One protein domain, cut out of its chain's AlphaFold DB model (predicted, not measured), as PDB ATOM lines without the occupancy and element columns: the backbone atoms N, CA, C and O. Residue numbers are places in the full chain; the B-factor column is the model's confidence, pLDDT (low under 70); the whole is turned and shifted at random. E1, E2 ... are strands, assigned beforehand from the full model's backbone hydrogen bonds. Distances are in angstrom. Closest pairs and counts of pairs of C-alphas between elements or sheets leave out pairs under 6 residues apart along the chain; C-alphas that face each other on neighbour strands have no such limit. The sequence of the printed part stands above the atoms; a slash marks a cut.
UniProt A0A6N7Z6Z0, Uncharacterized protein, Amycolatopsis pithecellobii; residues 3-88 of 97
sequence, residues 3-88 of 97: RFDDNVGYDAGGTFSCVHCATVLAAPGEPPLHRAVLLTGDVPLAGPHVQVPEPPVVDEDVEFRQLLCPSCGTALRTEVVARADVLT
ATOM      1  N   ARG A   3       9.370  42.695 -25.625       90.31
ATOM      2  CA  ARG A   3       8.273  43.042 -24.716       90.31
ATOM      3  C   ARG A   3       7.217  43.838 -25.468       90.31
ATOM      4  O   ARG A   3       7.549  44.816 -26.125       90.31
ATOM      5  N   PHE A   4       5.971  43.392 -25.358       89.06
ATOM      6  CA  PHE A   4       4.795  44.137 -25.803       89.06
ATOM      7  C   PHE A   4       4.230  44.983 -24.654       89.06
ATOM      8  O   PHE A   4       3.877  46.137 -24.848       89.06
ATOM      9  N   ASP A   5       4.212  44.401 -23.454       89.31
ATOM     10  CA  ASP A   5       3.829  45.018 -22.182       89.31
ATOM     11  C   ASP A   5       4.707  44.393 -21.070       89.31
ATOM     12  O   ASP A   5       5.505  43.479 -21.317       89.31
ATOM     13  N   ASP A   6       4.556  44.834 -19.828       93.75
ATOM     14  CA  ASP A   6       5.218  44.292 -18.649       93.75
ATOM     15  C   ASP A   6       4.976  42.792 -18.483       93.75
ATOM     16  O   ASP A   6       5.909  42.053 -18.158       93.75
ATOM     17  N   ASN A   7       3.758  42.319 -18.757       96.69
ATOM     18  CA  ASN A   7       3.384  40.918 -18.552       96.69
ATOM     19  C   ASN A   7       3.248  40.107 -19.855       96.69
ATOM     20  O   ASN A   7       2.989  38.898 -19.800       96.69
ATOM     21  N   VAL A   8       3.472  40.739 -21.015       96.62
ATOM     22  CA  VAL A   8       3.274  40.147 -22.349       96.62
ATOM     23  C   VAL A   8       4.517  40.332 -23.218       96.62
ATOM     24  O   VAL A   8       4.986  41.446 -23.448       96.62
ATOM     25  N   GLY A   9       5.043  39.226 -23.737       96.81
ATOM     26  CA  GLY A   9       6.096  39.210 -24.746       96.81
ATOM     27  C   GLY A   9       5.563  38.770 -26.105       96.81
ATOM     28  O   GLY A   9       4.508  38.141 -26.184       96.81
ATOM     29  N   TYR A  10       6.315  39.068 -27.159       95.56
ATOM     30  CA  TYR A  10       6.063  38.570 -28.505       95.56
ATOM     31  C   TYR A  10       7.358  38.133 -29.199       95.56
ATOM     32  O   TYR A  10       8.456  38.627 -28.900       95.56
ATOM     33  N   ASP A  11       7.245  37.171 -30.108       95.44
ATOM     34  CA  ASP A  11       8.355  36.713 -30.941       95.44
ATOM     35  C   ASP A  11       8.293  37.289 -32.364       95.44
ATOM     36  O   ASP A  11       7.326  37.935 -32.765       95.44
ATOM     37  N   ALA A  12       9.355  37.063 -33.142       93.56
ATOM     38  CA  ALA A  12       9.424  37.507 -34.536       93.56
ATOM     39  C   ALA A  12       8.399  36.804 -35.448       93.56
ATOM     40  O   ALA A  12       8.174  37.255 -36.567       93.56
ATOM     41  N   GLY A  13       7.795  35.704 -34.983       93.50
ATOM     42  CA  GLY A  13       6.714  35.005 -35.670       93.50
ATOM     43  C   GLY A  13       5.333  35.604 -35.392       93.50
ATOM     44  O   GLY A  13       4.380  35.197 -36.045       93.50
ATOM     45  N   GLY A  14       5.212  36.560 -34.463       93.50
ATOM     46  CA  GLY A  14       3.945  37.189 -34.086       93.50
ATOM     47  C   GLY A  14       3.163  36.433 -33.010       93.50
ATOM     48  O   GLY A  14       1.986  36.720 -32.802       93.50
ATOM     49  N   THR A  15       3.783  35.473 -32.322       96.81
ATOM     50  CA  THR A  15       3.156  34.777 -31.191       96.81
ATOM     51  C   THR A  15       3.280  35.629 -29.936       96.81
ATOM     52  O   THR A  15       4.388  36.024 -29.571       96.81
ATOM     53  N   PHE A  16       2.174  35.853 -29.227       96.94
ATOM     54  CA  PHE A  16       2.176  36.522 -27.925       96.94
ATOM     55  C   PHE A  16       2.185  35.498 -26.801       96.94
ATOM     56  O   PHE A  16       1.450  34.513 -26.841       96.94
ATOM     57  N   SER A  17       3.003  35.730 -25.778       97.94
ATOM     58  CA  SER A  17       3.162  34.823 -24.639       97.94
ATOM     59  C   SER A  17       3.287  35.582 -23.325       97.94
ATOM     60  O   SER A  17       3.812  36.695 -23.273       97.94
ATOM     61  N   CYS A  18       2.835  34.968 -22.235       97.88
ATOM     62  CA  CYS A  18       3.052  35.503 -20.898       97.88
ATOM     63  C   CYS A  18       4.545  35.451 -20.551       97.88
ATOM     64  O   CYS A  18       5.164  34.391 -20.644       97.88
ATOM     65  N   VAL A  19       5.120  36.565 -20.095       97.62
ATOM     66  CA  VAL A  19       6.556  36.617 -19.753       97.62
ATOM     67  C   VAL A  19       6.909  35.813 -18.499       97.62
ATOM     68  O   VAL A  19       8.075  35.497 -18.289       97.62
ATOM     69  N   HIS A  20       5.916  35.480 -17.668       97.50
ATOM     70  CA  HIS A  20       6.120  34.799 -16.385       97.50
ATOM     71  C   HIS A  20       6.164  33.279 -16.518       97.50
ATOM     72  O   HIS A  20       6.942  32.623 -15.835       97.50
ATOM     73  N   CYS A  21       5.326  32.709 -17.388       98.19
ATOM     74  CA  CYS A  21       5.170  31.255 -17.513       98.19
ATOM     75  C   CYS A  21       5.245  30.738 -18.956       98.19
ATOM     76  O   CYS A  21       4.991  29.560 -19.191       98.19
ATOM     77  N   ALA A  22       5.535  31.613 -19.925       97.56
ATOM     78  CA  ALA A  22       5.613  31.310 -21.356       97.56
ATOM     79  C   ALA A  22       4.323  30.754 -21.993       97.56
ATOM     80  O   ALA A  22       4.345  30.295 -23.131       97.56
ATOM     81  N   THR A  23       3.181  30.813 -21.300       98.31
ATOM     82  CA  THR A  23       1.900  30.384 -21.880       98.31
ATOM     83  C   THR A  23       1.529  31.274 -23.059       98.31
ATOM     84  O   THR A  23       1.541  32.500 -22.928       98.31
ATOM     85  N   VAL A  24       1.170  30.655 -24.186       97.75
ATOM     86  CA  VAL A  24       0.748  31.349 -25.409       97.75
ATOM     87  C   VAL A  24      -0.594  32.046 -25.182       97.75
ATOM     88  O   VAL A  24      -1.591  31.415 -24.835       97.75
ATOM     89  N   LEU A  25      -0.611  33.358 -25.397       96.38
ATOM     90  CA  LEU A  25      -1.767  34.240 -25.236       96.38
ATOM     91  C   LEU A  25      -2.454  34.531 -26.575       96.38
ATOM     92  O   LEU A  25      -3.675  34.680 -26.610       96.38
ATOM     93  N   ALA A  26      -1.696  34.540 -27.673       95.62
ATOM     94  CA  ALA A  26      -2.205  34.700 -29.033       95.62
ATOM     95  C   ALA A  26      -1.250  34.057 -30.048       95.62
ATOM     96  O   ALA A  26      -0.032  34.095 -29.871       95.62
ATOM     97  N   ALA A  27      -1.808  33.462 -31.098       95.06
ATOM     98  CA  ALA A  27      -1.073  32.938 -32.239       95.06
ATOM     99  C   ALA A  27      -0.856  34.067 -33.266       95.06
ATOM    100  O   ALA A  27      -1.507  35.113 -33.170       95.06
ATOM    101  N   PRO A  28       0.017  33.878 -34.267       94.88
ATOM    102  CA  PRO A  28       0.217  34.877 -35.310       94.88
ATOM    103  C   PRO A  28      -1.101  35.260 -36.001       94.88
ATOM    104  O   PRO A  28      -1.850  34.394 -36.451       94.88
ATOM    105  N   GLY A  29      -1.380  36.564 -36.079       90.12
ATOM    106  CA  GLY A  29      -2.608  37.112 -36.672       90.12
ATOM    107  C   GLY A  29      -3.809  37.204 -35.721       90.12
ATOM    108  O   GLY A  29      -4.827  37.785 -36.094       90.12
ATOM    109  N   GLU A  30      -3.707  36.685 -34.497       91.19
ATOM    110  CA  GLU A  30      -4.736  36.863 -33.473       91.19
ATOM    111  C   GLU A  30      -4.506  38.137 -32.636       91.19
ATOM    112  O   GLU A  30      -3.370  38.588 -32.466       91.19
ATOM    113  N   PRO A  31      -5.573  38.702 -32.043       88.81
ATOM    114  CA  PRO A  31      -5.467  39.740 -31.016       88.81
ATOM    115  C   PRO A  31      -4.516  39.329 -29.866       88.81
ATOM    116  O   PRO A  31      -4.686  38.227 -29.351       88.81
ATOM    117  N   PRO A  32      -3.587  40.180 -29.376       90.12
ATOM    118  CA  PRO A  32      -2.545  39.813 -28.397       90.12
ATOM    119  C   PRO A  32      -2.983  39.041 -27.138       90.12
ATOM    120  O   PRO A  32      -2.208  38.266 -26.581       90.12
ATOM    121  N   LEU A  33      -4.219  39.247 -26.677       92.50
ATOM    122  CA  LEU A  33      -4.789  38.622 -25.478       92.50
ATOM    123  C   LEU A  33      -5.947  37.667 -25.803       92.50
ATOM    124  O   LEU A  33      -6.813  37.441 -24.962       92.50
ATOM    125  N   HIS A  34      -5.982  37.115 -27.019       92.44
ATOM    126  CA  HIS A  34      -7.080  36.283 -27.519       92.44
ATOM    127  C   HIS A  34      -7.447  35.115 -26.589       92.44
ATOM    128  O   HIS A  34      -8.621  34.786 -26.450       92.44
ATOM    129  N   ARG A  35      -6.453  34.508 -25.927       94.81
ATOM    130  CA  ARG A  35      -6.630  33.371 -25.005       94.81
ATOM    131  C   ARG A  35      -6.607  33.759 -23.524       94.81
ATOM    132  O   ARG A  35      -6.513  32.879 -22.671       94.81
ATOM    133  N   ALA A  36      -6.625  35.049 -23.196       95.06
ATOM    134  CA  ALA A  36      -6.672  35.481 -21.805       95.06
ATOM    135  C   ALA A  36      -8.044  35.183 -21.177       95.06
ATOM    136  O   ALA A  36      -9.074  35.208 -21.849       95.06
ATOM    137  N   VAL A  37      -8.057  34.922 -19.871       95.50
ATOM    138  CA  VAL A  37      -9.295  34.738 -19.104       95.50
ATOM    139  C   VAL A  37      -9.796  36.101 -18.658       95.50
ATOM    140  O   VAL A  37      -9.048  36.840 -18.025       95.50
ATOM    141  N   LEU A  38     -11.052  36.425 -18.958       92.50
ATOM    142  CA  LEU A  38     -11.691  37.635 -18.453       92.50
ATOM    143  C   LEU A  38     -12.336  37.377 -17.089       92.50
ATOM    144  O   LEU A  38     -13.198  36.511 -16.957       92.50
ATOM    145  N   LEU A  39     -11.958  38.190 -16.109       92.19
ATOM    146  CA  LEU A  39     -12.653  38.367 -14.844       92.19
ATOM    147  C   LEU A  39     -13.314  39.749 -14.836       92.19
ATOM    148  O   LEU A  39     -12.652  40.740 -15.143       92.19
ATOM    149  N   THR A  40     -14.594  39.822 -14.474       92.88
ATOM    150  CA  THR A  40     -15.321  41.087 -14.301       92.88
ATOM    151  C   THR A  40     -15.881  41.214 -12.887       92.88
ATOM    152  O   THR A  40     -16.035  40.215 -12.180       92.88
ATOM    153  N   GLY A  41     -16.170  42.441 -12.457       91.81
ATOM    154  CA  GLY A  41     -16.787  42.708 -11.161       91.81
ATOM    155  C   GLY A  41     -17.132  44.179 -10.946       91.81
ATOM    156  O   GLY A  41     -16.833  45.037 -11.778       91.81
ATOM    157  N   ASP A  42     -17.758  44.468  -9.809       91.38
ATOM    158  CA  ASP A  42     -18.122  45.834  -9.437       91.38
ATOM    159  C   ASP A  42     -16.879  46.646  -9.059       91.38
ATOM    160  O   ASP A  42     -16.019  46.186  -8.304       91.38
ATOM    161  N   VAL A  43     -16.800  47.891  -9.541       91.56
ATOM    162  CA  VAL A  43     -15.646  48.777  -9.305       91.56
ATOM    163  C   VAL A  43     -15.349  48.993  -7.810       91.56
ATOM    164  O   VAL A  43     -14.182  48.880  -7.436       91.56
ATOM    165  N   PRO A  44     -16.340  49.210  -6.917       88.19
ATOM    166  CA  PRO A  44     -16.081  49.336  -5.479       88.19
ATOM    167  C   PRO A  44     -15.486  48.077  -4.825       88.19
ATOM    168  O   PRO A  44     -14.918  48.162  -3.738       88.19
ATOM    169  N   LEU A  45     -15.620  46.907  -5.461       88.94
ATOM    170  CA  LEU A  45     -15.108  45.628  -4.961       88.94
ATOM    171  C   LEU A  45     -13.733  45.263  -5.546       88.94
ATOM    172  O   LEU A  45     -13.154  44.253  -5.150       88.94
ATOM    173  N   ALA A  46     -13.180  46.081  -6.449       88.31
ATOM    174  CA  ALA A  46     -11.909  45.818  -7.127       88.31
ATOM    175  C   ALA A  46     -10.664  45.935  -6.218       88.31
ATOM    176  O   ALA A  46      -9.553  45.602  -6.633       88.31
ATOM    177  N   GLY A  47     -10.838  46.374  -4.968       85.12
ATOM    178  CA  GLY A  47      -9.802  46.402  -3.935       85.12
ATOM    179  C   GLY A  47      -9.469  47.813  -3.437       85.12
ATOM    180  O   GLY A  47      -9.946  48.804  -3.979       85.12
ATOM    181  N   PRO A  48      -8.612  47.936  -2.406       84.44
ATOM    182  CA  PRO A  48      -8.401  49.194  -1.675       84.44
ATOM    183  C   PRO A  48      -7.761  50.314  -2.509       84.44
ATOM    184  O   PRO A  48      -7.793  51.479  -2.113       84.44
ATOM    185  N   HIS A  49      -7.160  49.966  -3.646       85.75
ATOM    186  CA  HIS A  49      -6.519  50.912  -4.556       85.75
ATOM    187  C   HIS A  49      -7.448  51.411  -5.669       85.75
ATOM    188  O   HIS A  49      -7.061  52.308  -6.412       85.75
ATOM    189  N   VAL A  50      -8.661  50.863  -5.781       86.50
ATOM    190  CA  VAL A  50      -9.679  51.305  -6.736       86.50
ATOM    191  C   VAL A  50     -10.786  51.994  -5.946       86.50
ATOM    192  O   VAL A  50     -11.525  51.356  -5.204       86.50
ATOM    193  N   GLN A  51     -10.865  53.319  -6.064       84.12
ATOM    194  CA  GLN A  51     -11.818  54.135  -5.313       84.12
ATOM    195  C   GLN A  51     -12.887  54.691  -6.247       84.12
ATOM    196  O   GLN A  51     -12.569  55.259  -7.292       84.12
ATOM    197  N   VAL A  52     -14.149  54.551  -5.845       82.88
ATOM    198  CA  VAL A  52     -15.285  55.184  -6.518       82.88
ATOM    199  C   VAL A  52     -15.697  56.399  -5.687       82.88
ATOM    200  O   VAL A  52     -16.032  56.226  -4.515       82.88
ATOM    201  N   PRO A  53     -15.623  57.622  -6.238       82.56
ATOM    202  CA  PRO A  53     -16.087  58.808  -5.534       82.56
ATOM    203  C   PRO A  53     -17.612  58.784  -5.381       82.56
ATOM    204  O   PRO A  53     -18.318  58.214  -6.213       82.56
ATOM    205  N   GLU A  54     -18.111  59.446  -4.336       82.69
ATOM    206  CA  GLU A  54     -19.539  59.686  -4.143       82.69
ATOM    207  C   GLU A  54     -19.805  61.207  -4.109       82.69
ATOM    208  O   GLU A  54     -19.318  61.885  -3.198       82.69
ATOM    209  N   PRO A  55     -20.522  61.771  -5.107       83.56
ATOM    210  CA  PRO A  55     -21.183  61.075  -6.216       83.56
ATOM    211  C   PRO A  55     -20.198  60.529  -7.274       83.56
ATOM    212  O   PRO A  55     -19.078  61.040  -7.387       83.56
ATOM    213  N   PRO A  56     -20.612  59.522  -8.074       80.38
ATOM    214  CA  PRO A  56     -19.848  59.069  -9.231       80.38
ATOM    215  C   PRO A  56     -19.554  60.229 -10.185       80.38
ATOM    216  O   PRO A  56     -20.383  61.113 -10.384       80.38
ATOM    217  N   VAL A  57     -18.364  60.214 -10.784       83.12
ATOM    218  CA  VAL A  57     -17.921  61.235 -11.755       83.12
ATOM    219  C   VAL A  57     -18.174  60.831 -13.210       83.12
ATOM    220  O   VAL A  57     -17.845  61.587 -14.120       83.12
ATOM    221  N   VAL A  58     -18.715  59.632 -13.426       83.62
ATOM    222  CA  VAL A  58     -19.096  59.094 -14.734       83.62
ATOM    223  C   VAL A  58     -20.583  58.772 -14.720       83.62
ATOM    224  O   VAL A  58     -21.075  58.183 -13.758       83.62
ATOM    225  N   ASP A  59     -21.274  59.154 -15.790       86.31
ATOM    226  CA  ASP A  59     -22.710  58.899 -15.957       86.31
ATOM    227  C   ASP A  59     -22.990  57.498 -16.542       86.31
ATOM    228  O   ASP A  59     -24.129  57.032 -16.547       86.31
ATOM    229  N   GLU A  60     -21.949  56.821 -17.035       88.75
ATOM    230  CA  GLU A  60     -22.027  55.497 -17.652       88.75
ATOM    231  C   GLU A  60     -22.020  54.367 -16.602       88.75
ATOM    232  O   GLU A  60     -21.308  54.442 -15.597       88.75
ATOM    233  N   ASP A  61     -22.740  53.270 -16.869       89.31
ATOM    234  CA  ASP A  61     -22.601  52.024 -16.095       89.31
ATOM    235  C   ASP A  61     -21.240  51.389 -16.401       89.31
ATOM    236  O   ASP A  61     -20.999  50.895 -17.508       89.31
ATOM    237  N   VAL A  62     -20.338  51.434 -15.421       91.62
ATOM    238  CA  VAL A  62     -18.966  50.939 -15.534       91.62
ATOM    239  C   VAL A  62     -18.746  49.680 -14.706       91.62
ATOM    240  O   VAL A  62     -19.316  49.494 -13.633       91.62
ATOM    241  N   GLU A  63     -17.843  48.827 -15.179       92.81
ATOM    242  CA  GLU A  63     -17.392  47.641 -14.461       92.81
ATOM    243  C   GLU A  63     -15.866  47.549 -14.438       92.81
ATOM    244  O   GLU A  63     -15.161  48.104 -15.284       92.81
ATOM    245  N   PHE A  64     -15.355  46.825 -13.451       93.25
ATOM    246  CA  PHE A  64     -13.956  46.448 -13.379       93.25
ATOM    247  C   PHE A  64     -13.725  45.179 -14.202       93.25
ATOM    248  O   PHE A  64     -14.483  44.213 -14.089       93.25
ATOM    249  N   ARG A  65     -12.665  45.163 -15.015       93.25
ATOM    250  CA  ARG A  65     -12.253  44.021 -15.837       93.25
ATOM    251  C   ARG A  65     -10.774  43.713 -15.650       93.25
ATOM    252  O   ARG A  65      -9.932  44.614 -15.647       93.25
ATOM    253  N   GLN A  66     -10.446  42.427 -15.589       93.31
ATOM    254  CA  GLN A  66      -9.076  41.929 -15.656       93.31
ATOM    255  C   GLN A  66      -8.954  40.800 -16.670       93.31
ATOM    256  O   GLN A  66      -9.687  39.818 -16.607       93.31
ATOM    257  N   LEU A  67      -7.987  40.921 -17.577       93.94
ATOM    258  CA  LEU A  67      -7.543  39.815 -18.415       93.94
ATOM    259  C   LEU A  67      -6.361  39.134 -17.735       93.94
ATOM    260  O   LEU A  67      -5.362  39.782 -17.421       93.94
ATOM    261  N   LEU A  68      -6.476  37.831 -17.515       96.62
ATOM    262  CA  LEU A  68      -5.521  37.021 -16.769       96.62
ATOM    263  C   LEU A  68      -4.863  35.985 -17.682       96.62
ATOM    264  O   LEU A  68      -5.481  35.465 -18.615       96.62
ATOM    265  N   CYS A  69      -3.613  35.632 -17.385       97.62
ATOM    266  CA  CYS A  69      -2.987  34.467 -17.994       97.62
ATOM    267  C   CYS A  69      -3.757  33.199 -17.582       97.62
ATOM    268  O   CYS A  69      -3.901  32.962 -16.381       97.62
ATOM    269  N   PRO A  70      -4.185  32.344 -18.532       97.12
ATOM    270  CA  PRO A  70      -4.977  31.151 -18.217       97.12
ATOM    271  C   PRO A  70      -4.204  30.091 -17.418       97.12
ATOM    272  O   PRO A  70      -4.810  29.172 -16.881       97.12
ATOM    273  N   SER A  71      -2.874  30.195 -17.362       98.19
ATOM    274  CA  SER A  71      -2.010  29.219 -16.694       98.19
ATOM    275  C   SER A  71      -1.563  29.690 -15.311       98.19
ATOM    276  O   SER A  71      -1.846  29.034 -14.314       98.19
ATOM    277  N   CYS A  72      -0.890  30.844 -15.220       98.31
ATOM    278  CA  CYS A  72      -0.329  31.326 -13.951       98.31
ATOM    279  C   CYS A  72      -1.188  32.379 -13.240       98.31
ATOM    280  O   CYS A  72      -0.807  32.837 -12.167       98.31
ATOM    281  N   GLY A  73      -2.307  32.809 -13.832       97.56
ATOM    282  CA  GLY A  73      -3.201  33.808 -13.240       97.56
ATOM    283  C   GLY A  73      -2.652  35.237 -13.206       97.56
ATOM    284  O   GLY A  73      -3.331  36.125 -12.701       97.56
ATOM    285  N   THR A  74      -1.454  35.499 -13.745       97.88
ATOM    286  CA  THR A  74      -0.896  36.858 -13.827       97.88
ATOM    287  C   THR A  74      -1.874  37.800 -14.526       97.88
ATOM    288  O   THR A  74      -2.338  37.493 -15.625       97.88
ATOM    289  N   ALA A  75      -2.130  38.967 -13.930       95.38
ATOM    290  CA  ALA A  75      -2.914  40.022 -14.560       95.38
ATOM    291  C   ALA A  75      -2.163  40.612 -15.762       95.38
ATOM    292  O   ALA A  75      -1.085  41.183 -15.623       95.38
ATOM    293  N   LEU A  76      -2.730  40.455 -16.952       95.12
ATOM    294  CA  LEU A  76      -2.173  40.925 -18.221       95.12
ATOM    295  C   LEU A  76      -2.686  42.319 -18.576       95.12
ATOM    296  O   LEU A  76      -1.977  43.088 -19.209       95.12
ATOM    297  N   ARG A  77      -3.919  42.635 -18.169       92.50
ATOM    298  CA  ARG A  77      -4.552  43.943 -18.344       92.50
ATOM    299  C   ARG A  77      -5.602  44.144 -17.264       92.50
ATOM    300  O   ARG A  77      -6.321  43.203 -16.942       92.50
ATOM    301  N   THR A  78      -5.694  45.356 -16.734       91.88
ATOM    302  CA  THR A  78      -6.721  45.767 -15.769       91.88
ATOM    303  C   THR A  78      -7.352  47.063 -16.254       91.88
ATOM    304  O   THR A  78      -6.628  47.963 -16.678       91.88
ATOM    305  N   GLU A  79      -8.675  47.164 -16.218       90.44
ATOM    306  CA  GLU A  79      -9.391  48.346 -16.693       90.44
ATOM    307  C   GLU A  79     -10.726  48.556 -15.966       90.44
ATOM    308  O   GLU A  79     -11.352  47.606 -15.501       90.44
ATOM    309  N   VAL A  80     -11.151  49.818 -15.878       91.06
ATOM    310  CA  VAL A  80     -12.526  50.213 -15.552       91.06
ATOM    311  C   VAL A  80     -13.120  50.762 -16.839       91.06
ATOM    312  O   VAL A  80     -12.579  51.711 -17.408       91.06
ATOM    313  N   VAL A  81     -14.167  50.119 -17.338       91.06
ATOM    314  CA  VAL A  81     -14.727  50.367 -18.675       91.06
ATOM    315  C   VAL A  81     -16.243  50.376 -18.620       91.06
ATOM    316  O   VAL A  81     -16.822  49.839 -17.675       91.06
ATOM    317  N   ALA A  82     -16.891  50.964 -19.626       90.06
ATOM    318  CA  ALA A  82     -18.341  50.886 -19.719       90.06
ATOM    319  C   ALA A  82     -18.752  49.418 -19.874       90.06
ATOM    320  O   ALA A  82     -18.130  48.661 -20.622       90.06
ATOM    321  N   ARG A  83     -19.825  48.989 -19.208       89.19
ATOM    322  CA  ARG A  83     -20.317  47.607 -19.328       89.19
ATOM    323  C   ARG A  83     -20.676  47.262 -20.775       89.19
ATOM    324  O   ARG A  83     -20.466  46.135 -21.217       89.19
ATOM    325  N   ALA A  84     -21.160  48.254 -21.523       87.19
ATOM    326  CA  ALA A  84     -21.467  48.145 -22.945       87.19
ATOM    327  C   ALA A  84     -20.222  48.072 -23.851       87.19
ATOM    328  O   ALA A  84     -20.360  47.725 -25.027       87.19
ATOM    329  N   ASP A  85     -19.017  48.362 -23.339       84.75
ATOM    330  CA  ASP A  85     -17.796  48.261 -24.132       84.75
ATOM    331  C   ASP A  85     -17.566  46.809 -24.535       84.75
ATOM    332  O   ASP A  85     -17.355  45.919 -23.703       84.75
ATOM    333  N   VAL A  86     -17.543  46.577 -25.842       72.12
ATOM    334  CA  VAL A  86     -17.083  45.314 -26.409       72.12
ATOM    335  C   VAL A  86     -15.586  45.186 -26.099       72.12
ATOM    336  O   VAL A  86     -14.846  46.168 -26.133       72.12
ATOM    337  N   LEU A  87     -15.095  43.973 -25.828       65.12
ATOM    338  CA  LEU A  87     -13.660  43.683 -25.632       65.12
ATOM    339  C   LEU A  87     -12.836  43.837 -26.929       65.12
ATOM    340  O   LEU A  87     -11.842  43.146 -27.156       65.12
ATOM    341  N   THR A  88     -13.225  44.750 -27.812       53.09
ATOM    342  CA  THR A  88     -12.544  45.086 -29.061       53.09
ATOM    343  C   THR A  88     -11.136  45.610 -28.824       53.09
ATOM    344  O   THR A  88     -10.312  45.547 -29.728       53.09
TER     345      THR A  88
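This is residues 3 to 88 of the 97 residues of an uncharacterized protein of Amycolatopsis pithecellobii (UniProt A0A6N7Z6Z0). Little of this domain is regular structure: two small three-stranded sheets follow each other along one long axis, short E1 to E3 at one end, then longer E4 to E6, with the loop of residues 42 to 61 at the other end. The 86 printed residues have no named helix and six strands, E1 to E6, holding 29 residues; the class is all strand. Each sheet, E1 - E2 - E3 and E4 - E5 - E6, is a meander, each strand the antiparallel neighbour of the one before. The whole is loose, radius of gyration of the C-alphas 14.9 A, spanning 48 by 24 by 18 A.

E1, residues 8 to 10, and E2, residues 16 to 18, form a hairpin; N 9 and O 17, 2.9 A apart, are within hydrogen-bond range. E3, residues 24 to 26, forms another with E2, with N 16 and O 26 at 2.9 A. E4, residues 37 to 41, and E5, residues 62 to 68, form a hairpin, with N 39 and O 66 at 2.8 A. E6, residues 75 to 82, forms one with E5, with N 65 and O 79 at 2.8 A. The closest C-alphas of E1 and E6, Val 8 and Leu 76, are 6.9 A apart.

E5 is 19.4 A long and E6 19.6 A. E1 begins at C-alpha 8 (3.274, 40.147, -22.349); E6 ends at C-alpha 82 (-18.341, 50.886, -19.719).

The C-alphas farthest apart, of Gly 13 and Pro 55, are 48.2 A apart. The printed part has no cut. The link E4 to E5 is long. Residues 87 to 88 have pLDDT under 70.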